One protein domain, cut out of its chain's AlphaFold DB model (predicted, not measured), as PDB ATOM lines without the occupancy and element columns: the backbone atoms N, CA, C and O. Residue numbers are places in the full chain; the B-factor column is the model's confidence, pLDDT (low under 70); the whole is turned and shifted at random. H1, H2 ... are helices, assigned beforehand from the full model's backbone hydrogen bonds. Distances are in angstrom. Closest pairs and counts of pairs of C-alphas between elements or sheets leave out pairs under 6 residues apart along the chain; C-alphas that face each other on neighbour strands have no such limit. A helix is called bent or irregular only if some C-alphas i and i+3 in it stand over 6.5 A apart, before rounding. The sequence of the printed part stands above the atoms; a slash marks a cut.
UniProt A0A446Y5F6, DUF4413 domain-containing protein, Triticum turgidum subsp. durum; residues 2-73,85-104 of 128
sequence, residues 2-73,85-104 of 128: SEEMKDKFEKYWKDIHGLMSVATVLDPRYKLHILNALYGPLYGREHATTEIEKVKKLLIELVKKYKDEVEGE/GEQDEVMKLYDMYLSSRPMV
ATOM      1  N   SER A   2      -5.713  53.079 -42.753       65.50
ATOM      2  CA  SER A   2      -5.977  51.619 -42.757       65.50
ATOM      3  C   SER A   2      -4.891  50.811 -43.486       65.50
ATOM      4  O   SER A   2      -4.434  49.801 -42.959       65.50
ATOM      5  N   GLU A   3      -4.408  51.292 -44.637       73.25
ATOM      6  CA  GLU A   3      -3.353  50.591 -45.389       73.25
ATOM      7  C   GLU A   3      -1.999  50.599 -44.674       73.25
ATOM      8  O   GLU A   3      -1.355  49.567 -44.582       73.25
ATOM      9  N   GLU A   4      -1.605  51.705 -44.040       78.56
ATOM     10  CA  GLU A   4      -0.331  51.774 -43.302       78.56
ATOM     11  C   GLU A   4      -0.316  50.887 -42.045       78.56
ATOM     12  O   GLU A   4       0.736  50.383 -41.649       78.56
ATOM     13  N   MET A   5      -1.468  50.699 -41.389       82.44
ATOM     14  CA  MET A   5      -1.601  49.733 -40.292       82.44
ATOM     15  C   MET A   5      -1.532  48.301 -40.814       82.44
ATOM     16  O   MET A   5      -0.884  47.462 -40.190       82.44
ATOM     17  N   LYS A   6      -2.149  48.036 -41.970       79.00
ATOM     18  CA  LYS A   6      -2.110  46.735 -42.634       79.00
ATOM     19  C   LYS A   6      -0.695  46.377 -43.092       79.00
ATOM     20  O   LYS A   6      -0.247  45.276 -42.816       79.00
ATOM     21  N   ASP A   7       0.043  47.315 -43.674       83.44
ATOM     22  CA  ASP A   7       1.423  47.100 -44.121       83.44
ATOM     23  C   ASP A   7       2.372  46.829 -42.952       83.44
ATOM     24  O   ASP A   7       3.250  45.969 -43.037       83.44
ATOM     25  N   LYS A   8       2.183  47.527 -41.826       79.12
ATOM     26  CA  LYS A   8       2.928  47.240 -40.593       79.12
ATOM     27  C   LYS A   8       2.568  45.868 -40.041       79.12
ATOM     28  O   LYS A   8       3.470  45.130 -39.663       79.12
ATOM     29  N   PHE A   9       1.283  45.525 -40.015       74.75
ATOM     30  CA  PHE A   9       0.838  44.207 -39.583       74.75
ATOM     31  C   PHE A   9       1.468  43.116 -40.449       74.75
ATOM     32  O   PHE A   9       2.160  42.262 -39.918       74.75
ATOM     33  N   GLU A  10       1.350  43.207 -41.773       77.50
ATOM     34  CA  GLU A  10       1.882  42.222 -42.718       77.50
ATOM     35  C   GLU A  10       3.409  42.074 -42.619       77.50
ATOM     36  O   GLU A  10       3.944  40.967 -42.722       77.50
ATOM     37  N   LYS A  11       4.116  43.186 -42.376       82.88
ATOM     38  CA  LYS A  11       5.571  43.206 -42.192       82.88
ATOM     39  C   LYS A  11       6.015  42.372 -40.991       82.88
ATOM     40  O   LYS A  11       6.972  41.624 -41.124       82.88
ATOM     41  N   TYR A  12       5.341  42.493 -39.846       77.31
ATOM     42  CA  TYR A  12       5.700  41.749 -38.630       77.31
ATOM     43  C   TYR A  12       5.017  40.378 -38.546       77.31
ATOM     44  O   TYR A  12       5.538  39.452 -37.926       77.31
ATOM     45  N   TRP A  13       3.873  40.222 -39.213       74.56
ATOM     46  CA  TRP A  13       3.135  38.969 -39.298       74.56
ATOM     47  C   TRP A  13       3.974  37.878 -39.961       74.56
ATOM     48  O   TRP A  13       4.065  36.779 -39.426       74.56
ATOM     49  N   LYS A  14       4.680  38.181 -41.058       72.12
ATOM     50  CA  LYS A  14       5.546  37.207 -41.752       72.12
ATOM     51  C   LYS A  14       6.665  36.624 -40.889       72.12
ATOM     52  O   LYS A  14       7.034  35.481 -41.116       72.12
ATOM     53  N   ASP A  15       7.125  37.335 -39.870       72.81
ATOM     54  CA  ASP A  15       8.203  36.844 -39.006       72.81
ATOM     55  C   ASP A  15       7.658  36.135 -37.755       72.81
ATOM     56  O   ASP A  15       8.248  35.177 -37.262       72.81
ATOM     57  N   ILE A  16       6.494  36.566 -37.252       74.25
ATOM     58  CA  ILE A  16       5.951  36.106 -35.962       74.25
ATOM     59  C   ILE A  16       4.851  35.047 -36.126       74.25
ATOM     60  O   ILE A  16       4.626  34.265 -35.205       74.25
ATOM     61  N   HIS A  17       4.184  34.949 -37.282       72.56
ATOM     62  CA  HIS A  17       3.054  34.030 -37.487       72.56
ATOM     63  C   HIS A  17       3.408  32.560 -37.219       72.56
ATOM     64  O   HIS A  17       2.582  31.835 -36.666       72.56
ATOM     65  N   GLY A  18       4.626  32.119 -37.554       69.31
ATOM     66  CA  GLY A  18       5.105  30.767 -37.256       69.31
ATOM     67  C   GLY A  18       5.228  30.530 -35.751       69.31
ATOM     68  O   GLY A  18       4.654  29.577 -35.225       69.31
ATOM     69  N   LEU A  19       5.876  31.453 -35.036       71.19
ATOM     70  CA  LEU A  19       6.003  31.402 -33.578       71.19
ATOM     71  C   LEU A  19       4.640  31.491 -32.881       71.19
ATOM     72  O   LEU A  19       4.391  30.752 -31.936       71.19
ATOM     73  N   MET A  20       3.734  32.342 -33.366       65.94
ATOM     74  CA  MET A  20       2.351  32.418 -32.893       65.94
ATOM     75  C   MET A  20       1.588  31.119 -33.139       65.94
ATOM     76  O   MET A  20       0.853  30.679 -32.262       65.94
ATOM     77  N   SER A  21       1.762  30.489 -34.299       62.06
ATOM     78  CA  SER A  21       1.120  29.211 -34.623       62.06
ATOM     79  C   SER A  21       1.633  28.107 -33.705       62.06
ATOM     80  O   SER A  21       0.834  27.386 -33.115       62.06
ATOM     81  N   VAL A  22       2.949  28.033 -33.489       65.69
ATOM     82  CA  VAL A  22       3.563  27.103 -32.534       65.69
ATOM     83  C   VAL A  22       3.094  27.395 -31.112       65.69
ATOM     84  O   VAL A  22       2.703  26.469 -30.416       65.69
ATOM     85  N   ALA A  23       3.045  28.658 -30.686       67.88
ATOM     86  CA  ALA A  23       2.541  29.052 -29.370       67.88
ATOM     87  C   ALA A  23       1.043  28.755 -29.192       67.88
ATOM     88  O   ALA A  23       0.620  28.455 -28.083       67.88
ATOM     89  N   THR A  24       0.255  28.805 -30.269       61.66
ATOM     90  CA  THR A  24      -1.175  28.455 -30.276       61.66
ATOM     91  C   THR A  24      -1.363  26.938 -30.211       61.66
ATOM     92  O   THR A  24      -2.160  26.444 -29.420       61.66
ATOM     93  N   VAL A  25      -0.581  26.172 -30.976       62.69
ATOM     94  CA  VAL A  25      -0.561  24.698 -30.928       62.69
ATOM     95  C   VAL A  25      -0.018  24.191 -29.593       62.69
ATOM     96  O   VAL A  25      -0.478  23.179 -29.064       62.69
ATOM     97  N   LEU A  26       0.976  24.872 -29.033       64.69
ATOM     98  CA  LEU A  26       1.532  24.608 -27.714       64.69
ATOM     99  C   LEU A  26       0.777  25.348 -26.612       64.69
ATOM    100  O   LEU A  26       1.241  25.260 -25.477       64.69
ATOM    101  N   ASP A  27      -0.350  26.029 -26.899       73.06
ATOM    102  CA  ASP A  27      -1.043  26.847 -25.900       73.06
ATOM    103  C   ASP A  27      -1.391  25.935 -24.726       73.06
ATOM    104  O   ASP A  27      -2.243  25.038 -24.852       73.06
ATOM    105  N   PRO A  28      -0.729  26.123 -23.573       68.06
ATOM    106  CA  PRO A  28      -0.891  25.197 -22.481       68.06
ATOM    107  C   PRO A  28      -2.321  25.194 -21.963       68.06
ATOM    108  O   PRO A  28      -2.757  24.186 -21.430       68.06
ATOM    109  N   ARG A  29      -3.087  26.275 -22.155       71.19
ATOM    110  CA  ARG A  29      -4.507  26.335 -21.785       71.19
ATOM    111  C   ARG A  29      -5.319  25.347 -22.615       71.19
ATOM    112  O   ARG A  29      -6.098  24.582 -22.048       71.19
ATOM    113  N   TYR A  30      -5.082  25.313 -23.926       71.62
ATOM    114  CA  TYR A  30      -5.758  24.406 -24.849       71.62
ATOM    115  C   TYR A  30      -5.321  22.952 -24.619       71.62
ATOM    116  O   TYR A  30      -6.150  22.087 -24.321       71.62
ATOM    117  N   LYS A  31      -4.008  22.685 -24.630       76.62
ATOM    118  CA  LYS A  31      -3.474  21.326 -24.451       76.62
ATOM    119  C   LYS A  31      -3.706  20.753 -23.052       76.62
ATOM    120  O   LYS A  31      -3.996  19.566 -22.938       76.62
ATOM    121  N   LEU A  32      -3.676  21.557 -21.983       76.56
ATOM    122  CA  LEU A  32      -4.042  21.066 -20.645       76.56
ATOM    123  C   LEU A  32      -5.518  20.679 -20.575       76.56
ATOM    124  O   LEU A  32      -5.860  19.753 -19.846       76.56
ATOM    125  N   HIS A  33      -6.407  21.373 -21.287       77.25
ATOM    126  CA  HIS A  33      -7.824  21.000 -21.323       77.25
ATOM    127  C   HIS A  33      -8.043  19.692 -22.083       77.25
ATOM    128  O   HIS A  33      -8.796  18.850 -21.604       77.25
ATOM    129  N   ILE A  34      -7.314  19.475 -23.181       80.56
ATOM    130  CA  ILE A  34      -7.281  18.177 -23.866       80.56
ATOM    131  C   ILE A  34      -6.785  17.077 -22.919       80.56
ATOM    132  O   ILE A  34      -7.443  16.053 -22.774       80.56
ATOM    133  N   LEU A  35      -5.684  17.298 -22.196       79.38
ATOM    134  CA  LEU A  35      -5.184  16.326 -21.217       79.38
ATOM    135  C   LEU A  35      -6.207  16.041 -20.106       79.38
ATOM    136  O   LEU A  35      -6.395  14.886 -19.747       79.38
ATOM    137  N   ASN A  36      -6.932  17.053 -19.609       76.75
ATOM    138  CA  ASN A  36      -8.038  16.841 -18.662       76.75
ATOM    139  C   ASN A  36      -9.148  15.960 -19.251       76.75
ATOM    140  O   ASN A  36      -9.655  15.079 -18.556       76.75
ATOM    141  N   ALA A  37      -9.506  16.180 -20.518       78.44
ATOM    142  CA  ALA A  37     -10.529  15.401 -21.205       78.44
ATOM    143  C   ALA A  37     -10.098  13.941 -21.442       78.44
ATOM    144  O   ALA A  37     -10.920  13.038 -21.316       78.44
ATOM    145  N   LEU A  38      -8.813  13.701 -21.733       81.00
ATOM    146  CA  LEU A  38      -8.277  12.372 -22.047       81.00
ATOM    147  C   LEU A  38      -7.913  11.549 -20.806       81.00
ATOM    148  O   LEU A  38      -8.166  10.347 -20.754       81.00
ATOM    149  N   TYR A  39      -7.335  12.174 -19.779       77.50
ATOM    150  CA  TYR A  39      -6.816  11.437 -18.625       77.50
ATOM    151  C   TYR A  39      -7.926  10.862 -17.744       77.50
ATOM    152  O   TYR A  39      -7.728   9.816 -17.128       77.50
ATOM    153  N   GLY A  40      -9.098  11.505 -17.693       75.81
ATOM    154  CA  GLY A  40     -10.253  10.994 -16.952       75.81
ATOM    155  C   GLY A  40     -10.681   9.594 -17.421       75.81
ATOM    156  O   GLY A  40     -10.730   8.685 -16.591       75.81
ATOM    157  N   PRO A  41     -10.954   9.400 -18.726       74.88
ATOM    158  CA  PRO A  41     -11.223   8.088 -19.313       74.88
ATOM    159  C   PRO A  41     -10.047   7.100 -19.261       74.88
ATOM    160  O   PRO A  41     -10.287   5.916 -19.049       74.88
ATOM    161  N   LEU A  42      -8.796   7.553 -19.440       75.44
ATOM    162  CA  LEU A  42      -7.632   6.651 -19.496       75.44
ATOM    163  C   LEU A  42      -7.171   6.128 -18.129       75.44
ATOM    164  O   LEU A  42      -6.827   4.956 -18.003       75.44
ATOM    165  N   TYR A  43      -7.117   6.993 -17.117       74.50
ATOM    166  CA  TYR A  43      -6.478   6.692 -15.830       74.50
ATOM    167  C   TYR A  43      -7.453   6.722 -14.645       74.50
ATOM    168  O   TYR A  43      -7.084   6.359 -13.529       74.50
ATOM    169  N   GLY A  44      -8.701   7.144 -14.865       77.56
ATOM    170  CA  GLY A  44      -9.662   7.406 -13.798       77.56
ATOM    171  C   GLY A  44      -9.458   8.783 -13.155       77.56
ATOM    172  O   GLY A  44      -8.367   9.350 -13.145       77.56
ATOM    173  N   ARG A  45     -10.541   9.346 -12.605       74.31
ATOM    174  CA  ARG A  45     -10.615  10.758 -12.178       74.31
ATOM    175  C   ARG A  45      -9.578  11.151 -11.113       74.31
ATOM    176  O   ARG A  45      -9.057  12.256 -11.178       74.31
ATOM    177  N   GLU A  46      -9.274  10.256 -10.177       77.25
ATOM    178  CA  GLU A  46      -8.309  10.477  -9.082       77.25
ATOM    179  C   GLU A  46      -6.852  10.529  -9.578       77.25
ATOM    180  O   GLU A  46      -6.043  11.334  -9.119       77.25
ATOM    181  N   HIS A  47      -6.503   9.677 -10.545       74.31
ATOM    182  CA  HIS A  47      -5.147   9.616 -11.091       74.31
ATOM    183  C   HIS A  47      -4.928  10.697 -12.160       74.31
ATOM    184  O   HIS A  47      -3.839  11.257 -12.279       74.31
ATOM    185  N   ALA A  48      -5.984  11.049 -12.899       76.25
ATOM    186  CA  ALA A  48      -5.969  12.111 -13.897       76.25
ATOM    187  C   ALA A  48      -5.547  13.464 -13.313       76.25
ATOM    188  O   ALA A  48      -4.681  14.134 -13.870       76.25
ATOM    189  N   THR A  49      -6.112  13.858 -12.169       80.19
ATOM    190  CA  THR A  49      -5.778  15.132 -11.513       80.19
ATOM    191  C   THR A  49      -4.304  15.195 -11.120       80.19
ATOM    192  O   THR A  49      -3.638  16.189 -11.405       80.19
ATOM    193  N   THR A  50      -3.776  14.106 -10.556       82.44
ATOM    194  CA  THR A  50      -2.372  13.991 -10.139       82.44
ATOM    195  C   THR A  50      -1.406  14.141 -11.316       82.44
ATOM    196  O   THR A  50      -0.412  14.862 -11.222       82.44
ATOM    197  N   GLU A  51      -1.691  13.498 -12.447       77.62
ATOM    198  CA  GLU A  51      -0.834  13.590 -13.634       77.62
ATOM    199  C   GLU A  51      -0.879  14.979 -14.279       77.62
ATOM    200  O   GLU A  51       0.143  15.511 -14.712       77.62
ATOM    201  N   ILE A  52      -2.042  15.623 -14.275       81.56
ATOM    202  CA  ILE A  52      -2.211  16.977 -14.810       81.56
ATOM    203  C   ILE A  52      -1.470  18.004 -13.951       81.56
ATOM    204  O   ILE A  52      -0.875  18.940 -14.487       81.56
ATOM    205  N   GLU A  53      -1.457  17.819 -12.631       83.62
ATOM    206  CA  GLU A  53      -0.657  18.618 -11.698       83.62
ATOM    207  C   GLU A  53       0.845  18.510 -12.016       83.62
ATOM    208  O   GLU A  53       1.547  19.522 -12.082       83.62
ATOM    209  N   LYS A  54       1.338  17.294 -12.302       83.50
ATOM    210  CA  LYS A  54       2.735  17.064 -12.708       83.50
ATOM    211  C   LYS A  54       3.067  17.764 -14.022       83.50
ATOM    212  O   LYS A  54       4.088  18.447 -14.100       83.50
ATOM    213  N   VAL A  55       2.203  17.651 -15.033       81.50
ATOM    214  CA  VAL A  55       2.399  18.319 -16.332       81.50
ATOM    215  C   VAL A  55       2.418  19.842 -16.170       81.50
ATOM    216  O   VAL A  55       3.289  20.506 -16.730       81.50
ATOM    217  N   LYS A  56       1.520  20.411 -15.353       82.31
ATOM    218  CA  LYS A  56       1.538  21.848 -15.028       82.31
ATOM    219  C   LYS A  56       2.850  22.269 -14.374       82.31
ATOM    220  O   LYS A  56       3.406  23.301 -14.741       82.31
ATOM    221  N   LYS A  57       3.355  21.480 -13.423       82.25
ATOM    222  CA  LYS A  57       4.624  21.768 -12.747       82.25
ATOM    223  C   LYS A  57       5.803  21.758 -13.725       82.25
ATOM    224  O   LYS A  57       6.588  22.701 -13.719       82.25
ATOM    225  N   LEU A  58       5.877  20.755 -14.601       80.88
ATOM    226  CA  LEU A  58       6.907  20.667 -15.643       80.88
ATOM    227  C   LEU A  58       6.870  21.866 -16.597       80.88
ATOM    228  O   LEU A  58       7.910  22.409 -16.949       80.88
ATOM    229  N   LEU A  59       5.674  22.317 -16.981       79.19
ATOM    230  CA  LEU A  59       5.516  23.499 -17.823       79.19
ATOM    231  C   LEU A  59       6.032  24.773 -17.132       79.19
ATOM    232  O   LEU A  59       6.713  25.581 -17.757       79.19
ATOM    233  N   ILE A  60       5.727  24.950 -15.843       81.44
ATOM    234  CA  ILE A  60       6.222  26.090 -15.056       81.44
ATOM    235  C   ILE A  60       7.755  26.056 -14.968       81.44
ATOM    236  O   ILE A  60       8.399  27.091 -15.140       81.44
ATOM    237  N   GLU A  61       8.342  24.880 -14.735       79.81
ATOM    238  CA  GLU A  61       9.797  24.694 -14.718       79.81
ATOM    239  C   GLU A  61      10.431  25.000 -16.083       79.81
ATOM    240  O   GLU A  61      11.447  25.690 -16.136       79.81
ATOM    241  N   LEU A  62       9.804  24.573 -17.184       78.25
ATOM    242  CA  LEU A  62      10.262  24.865 -18.544       78.25
ATOM    243  C   LEU A  62      10.250  26.369 -18.845       78.25
ATOM    244  O   LEU A  62      11.238  26.905 -19.337       78.25
ATOM    245  N   VAL A  63       9.159  27.065 -18.509       78.00
ATOM    246  CA  VAL A  63       9.055  28.524 -18.689       78.00
ATOM    247  C   VAL A  63      10.109  29.251 -17.862       78.00
ATOM    248  O   VAL A  63      10.696  30.224 -18.330       78.00
ATOM    249  N   LYS A  64      10.360  28.788 -16.633       77.25
ATOM    250  CA  LYS A  64      11.407  29.351 -15.779       77.25
ATOM    251  C   LYS A  64      12.787  29.169 -16.411       77.25
ATOM    252  O   LYS A  64      13.512  30.144 -16.546       77.25
ATOM    253  N   LYS A  65      13.099  27.959 -16.874       76.44
ATOM    254  CA  LYS A  65      14.364  27.662 -17.549       76.44
ATOM    255  C   LYS A  65      14.558  28.515 -18.807       76.44
ATOM    256  O   LYS A  65      15.634  29.055 -19.002       76.44
ATOM    257  N   TYR A  66      13.514  28.696 -19.614       71.00
ATOM    258  CA  TYR A  66      13.591  29.537 -20.809       71.00
ATOM    259  C   TYR A  66      13.802  31.018 -20.464       71.00
ATOM    260  O   TYR A  66      14.522  31.712 -21.165       71.00
ATOM    261  N   LYS A  67      13.219  31.520 -19.367       71.94
ATOM    262  CA  LYS A  67      13.529  32.874 -18.877       71.94
ATOM    263  C   LYS A  67      14.990  33.020 -18.463       71.94
ATOM    264  O   LYS A  67      15.574  34.056 -18.747       71.94
ATOM    265  N   ASP A  68      15.548  31.995 -17.827       68.25
ATOM    266  CA  ASP A  68      16.945  31.982 -17.393       68.25
ATOM    267  C   ASP A  68      17.913  31.824 -18.594       68.25
ATOM    268  O   ASP A  68      19.020  32.352 -18.565       68.25
ATOM    269  N   GLU A  69      17.496  31.142 -19.672       60.03
ATOM    270  CA  GLU A  69      18.277  30.954 -20.911       60.03
ATOM    271  C   GLU A  69      18.166  32.132 -21.895       60.03
ATOM    272  O   GLU A  69      19.122  32.419 -22.600       60.03
ATOM    273  N   VAL A  70      17.056  32.876 -21.926       55.44
ATOM    274  CA  VAL A  70      16.904  34.066 -22.795       55.44
ATOM    275  C   VAL A  70      17.802  35.235 -22.355       55.44
ATOM    276  O   VAL A  70      18.054  36.146 -23.140       55.44
ATOM    277  N   GLU A  71      18.361  35.201 -21.141       54.94
ATOM    278  CA  GLU A  71      19.464  36.096 -20.756       54.94
ATOM    279  C   GLU A  71      20.824  35.689 -21.377       54.94
ATOM    280  O   GLU A  71      21.799  36.430 -21.241       54.94
ATOM    281  N   GLY A  72      20.902  34.568 -22.112       53.31
ATOM    282  CA  GLY A  72      22.102  34.069 -22.786       53.31
ATOM    283  C   GLY A  72      21.826  33.348 -24.118       53.31
ATOM    284  O   GLY A  72      21.722  32.130 -24.152       53.31
ATOM    285  N   GLU A  73      21.853  34.112 -25.213       43.66
ATOM    286  CA  GLU A  73      22.061  33.691 -26.618       43.66
ATOM    287  C   GLU A  73      20.903  33.108 -27.469       43.66
ATOM    288  O   GLU A  73      19.958  32.466 -27.019       43.66
ATOM    289  N   GLY A  85      -3.426  10.375 -37.695       52.31
ATOM    290  CA  GLY A  85      -4.482   9.397 -37.356       52.31
ATOM    291  C   GLY A  85      -5.286   9.644 -36.070       52.31
ATOM    292  O   GLY A  85      -6.476   9.357 -36.032       52.31
ATOM    293  N   GLU A  86      -4.661  10.167 -35.013       53.56
ATOM    294  CA  GLU A  86      -5.246  10.188 -33.653       53.56
ATOM    295  C   GLU A  86      -5.979  11.496 -33.311       53.56
ATOM    296  O   GLU A  86      -6.665  11.593 -32.294       53.56
ATOM    297  N   GLN A  87      -5.866  12.515 -34.166       58.22
ATOM    298  CA  GLN A  87      -6.401  13.849 -33.882       58.22
ATOM    299  C   GLN A  87      -7.941  13.897 -33.892       58.22
ATOM    300  O   GLN A  87      -8.531  14.663 -33.130       58.22
ATOM    301  N   ASP A  88      -8.608  13.059 -34.696       67.00
ATOM    302  CA  ASP A  88     -10.071  13.106 -34.886       67.00
ATOM    303  C   ASP A  88     -10.860  12.620 -33.652       67.00
ATOM    304  O   ASP A  88     -11.898  13.181 -33.295       67.00
ATOM    305  N   GLU A  89     -10.364  11.599 -32.950       72.88
ATOM    306  CA  GLU A  89     -11.001  11.101 -31.723       72.88
ATOM    307  C   GLU A  89     -10.765  12.045 -30.539       72.88
ATOM    308  O   GLU A  89     -11.683  12.322 -29.759       72.88
ATOM    309  N   VAL A  90      -9.554  12.601 -30.448       71.69
ATOM    310  CA  VAL A  90      -9.175  13.580 -29.423       71.69
ATOM    311  C   VAL A  90     -10.022  14.847 -29.533       71.69
ATOM    312  O   VAL A  90     -10.474  15.366 -28.509       71.69
ATOM    313  N   MET A  91     -10.311  15.308 -30.755       75.44
ATOM    314  CA  MET A  91     -11.183  16.466 -30.973       75.44
ATOM    315  C   MET A  91     -12.619  16.224 -30.501       75.44
ATOM    316  O   MET A  91     -13.188  17.072 -29.817       75.44
ATOM    317  N   LYS A  92     -13.193  15.042 -30.753       79.50
ATOM    318  CA  LYS A  92     -14.556  14.710 -30.287       79.50
ATOM    319  C   LYS A  92     -14.661  14.680 -28.761       79.50
ATOM    320  O   LYS A  92     -15.648  15.149 -28.191       79.50
ATOM    321  N   LEU A  93     -13.647  14.136 -28.086       77.44
ATOM    322  CA  LEU A  93     -13.555  14.129 -26.621       77.44
ATOM    323  C   LEU A  93     -13.428  15.546 -26.049       77.44
ATOM    324  O   LEU A  93     -14.016  15.853 -25.008       77.44
ATOM    325  N   TYR A  94     -12.697  16.415 -26.742       70.75
ATOM    326  CA  TYR A  94     -12.530  17.809 -26.361       70.75
ATOM    327  C   TYR A  94     -13.832  18.616 -26.487       70.75
ATOM    328  O   TYR A  94     -14.223  19.299 -25.535       70.75
ATOM    329  N   ASP A  95     -14.558  18.467 -27.595       79.12
ATOM    330  CA  ASP A  95     -15.849  19.132 -27.816       79.12
ATOM    331  C   ASP A  95     -16.893  18.722 -26.761       79.12
ATOM    332  O   ASP A  95     -17.635  19.555 -26.224       79.12
ATOM    333  N   MET A  96     -16.911  17.436 -26.394       82.56
ATOM    334  CA  MET A  96     -17.755  16.905 -25.319       82.56
ATOM    335  C   MET A  96     -17.415  17.535 -23.956       82.56
ATOM    336  O   MET A  96     -18.308  17.868 -23.169       82.56
ATOM    337  N   TYR A  97     -16.124  17.721 -23.671       78.56
ATOM    338  CA  TYR A  97     -15.647  18.335 -22.433       78.56
ATOM    339  C   TYR A  97     -16.010  19.824 -22.342       78.56
ATOM    340  O   TYR A  97     -16.492  20.266 -21.297       78.56
ATOM    341  N   LEU A  98     -15.840  20.589 -23.427       76.00
ATOM    342  CA  LEU A  98     -16.241  22.001 -23.474       76.00
ATOM    343  C   LEU A  98     -17.743  22.173 -23.242       76.00
ATOM    344  O   LEU A  98     -18.151  23.020 -22.448       76.00
ATOM    345  N   SER A  99     -18.550  21.312 -23.861       79.88
ATOM    346  CA  SER A  99     -20.012  21.310 -23.721       79.88
ATOM    347  C   SER A  99     -20.491  21.008 -22.295       79.88
ATOM    348  O   SER A  99     -21.615  21.341 -21.932       79.88
ATOM    349  N   SER A 100     -19.644  20.382 -21.474       76.44
ATOM    350  CA  SER A 100     -19.968  19.972 -20.103       76.44
ATOM    351  C   SER A 100     -19.586  21.017 -19.045       76.44
ATOM    352  O   SER A 100     -19.767  20.772 -17.849       76.44
ATOM    353  N   ARG A 101     -19.033  22.175 -19.441       71.19
ATOM    354  CA  ARG A 101     -18.655  23.234 -18.497       71.19
ATOM    355  C   ARG A 101     -19.878  24.002 -17.979       71.19
ATOM    356  O   ARG A 101     -20.701  24.439 -18.779       71.19
ATOM    357  N   PRO A 102     -19.980  24.253 -16.661       56.66
ATOM    358  CA  PRO A 102     -20.977  25.177 -16.136       56.66
ATOM    359  C   PRO A 102     -20.649  26.606 -16.595       56.66
ATOM    360  O   PRO A 102     -19.551  27.103 -16.336       56.66
ATOM    361  N   MET A 103     -21.592  27.264 -17.277       54.28
ATOM    362  CA  MET A 103     -21.472  28.685 -17.614       54.28
ATOM    363  C   MET A 103     -21.510  29.507 -16.322       54.28
ATOM    364  O   MET A 103     -22.452  29.401 -15.535       54.28
ATOM    365  N   VAL A 104     -20.468  30.300 -16.085       51.75
ATOM    366  CA  VAL A 104     -20.411  31.218 -14.943       51.75
ATOM    367  C   VAL A 104     -21.338  32.403 -15.254       51.75
ATOM    368  O   VAL A 104     -21.233  32.954 -16.350       51.75
TER     369      VAL A 104
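What this domain is: This is residues 2 to 73 and 85 to 104 of the 128 residues of the protein "DUF4413 domain-containing protein" of Triticum turgidum subsp. durum (UniProt A0A446Y5F6). H2 and H3 make a V-shaped hairpin, H4 crosses H2, and bent H1 sticks out. The printed part, 92 residues with helices H1 to H4, is all helix. It is only just loose, close to extended: radius of gyration of the C-alphas 18.1 A, spans 52 by 36 by 35 A.

How they stand to each other: H1, residues 2 to 25, one helix by hydrogen bonds, is bent: arms H1a, up to residue 15, and H1b, from residue 18, are about perpendicular at 79 degrees. H3, residues 45 to 69, with 45 to 56 alone touches H2, residues 28 to 43, a hairpin at a shallow tilt of 31 degrees; closest are C-alphas 48 and 39, 4.9 A. H4, residues 87 to 99, touches H2, about perpendicular at 83 degrees; closest are C-alphas 94 and 34, 5.8 A. Every O i to N i+4 pair in H1b and H4 is within hydrogen-bond range.

Where its parts are: C-alpha 2 is at (-5.977, 51.619, -42.757), C-alpha 99 at (-20.012, 21.310, -23.721).

The domain as a whole: Residues 74 to 84 are cut out, a 37.6 A gap; 23 residues are under pLDDT 70.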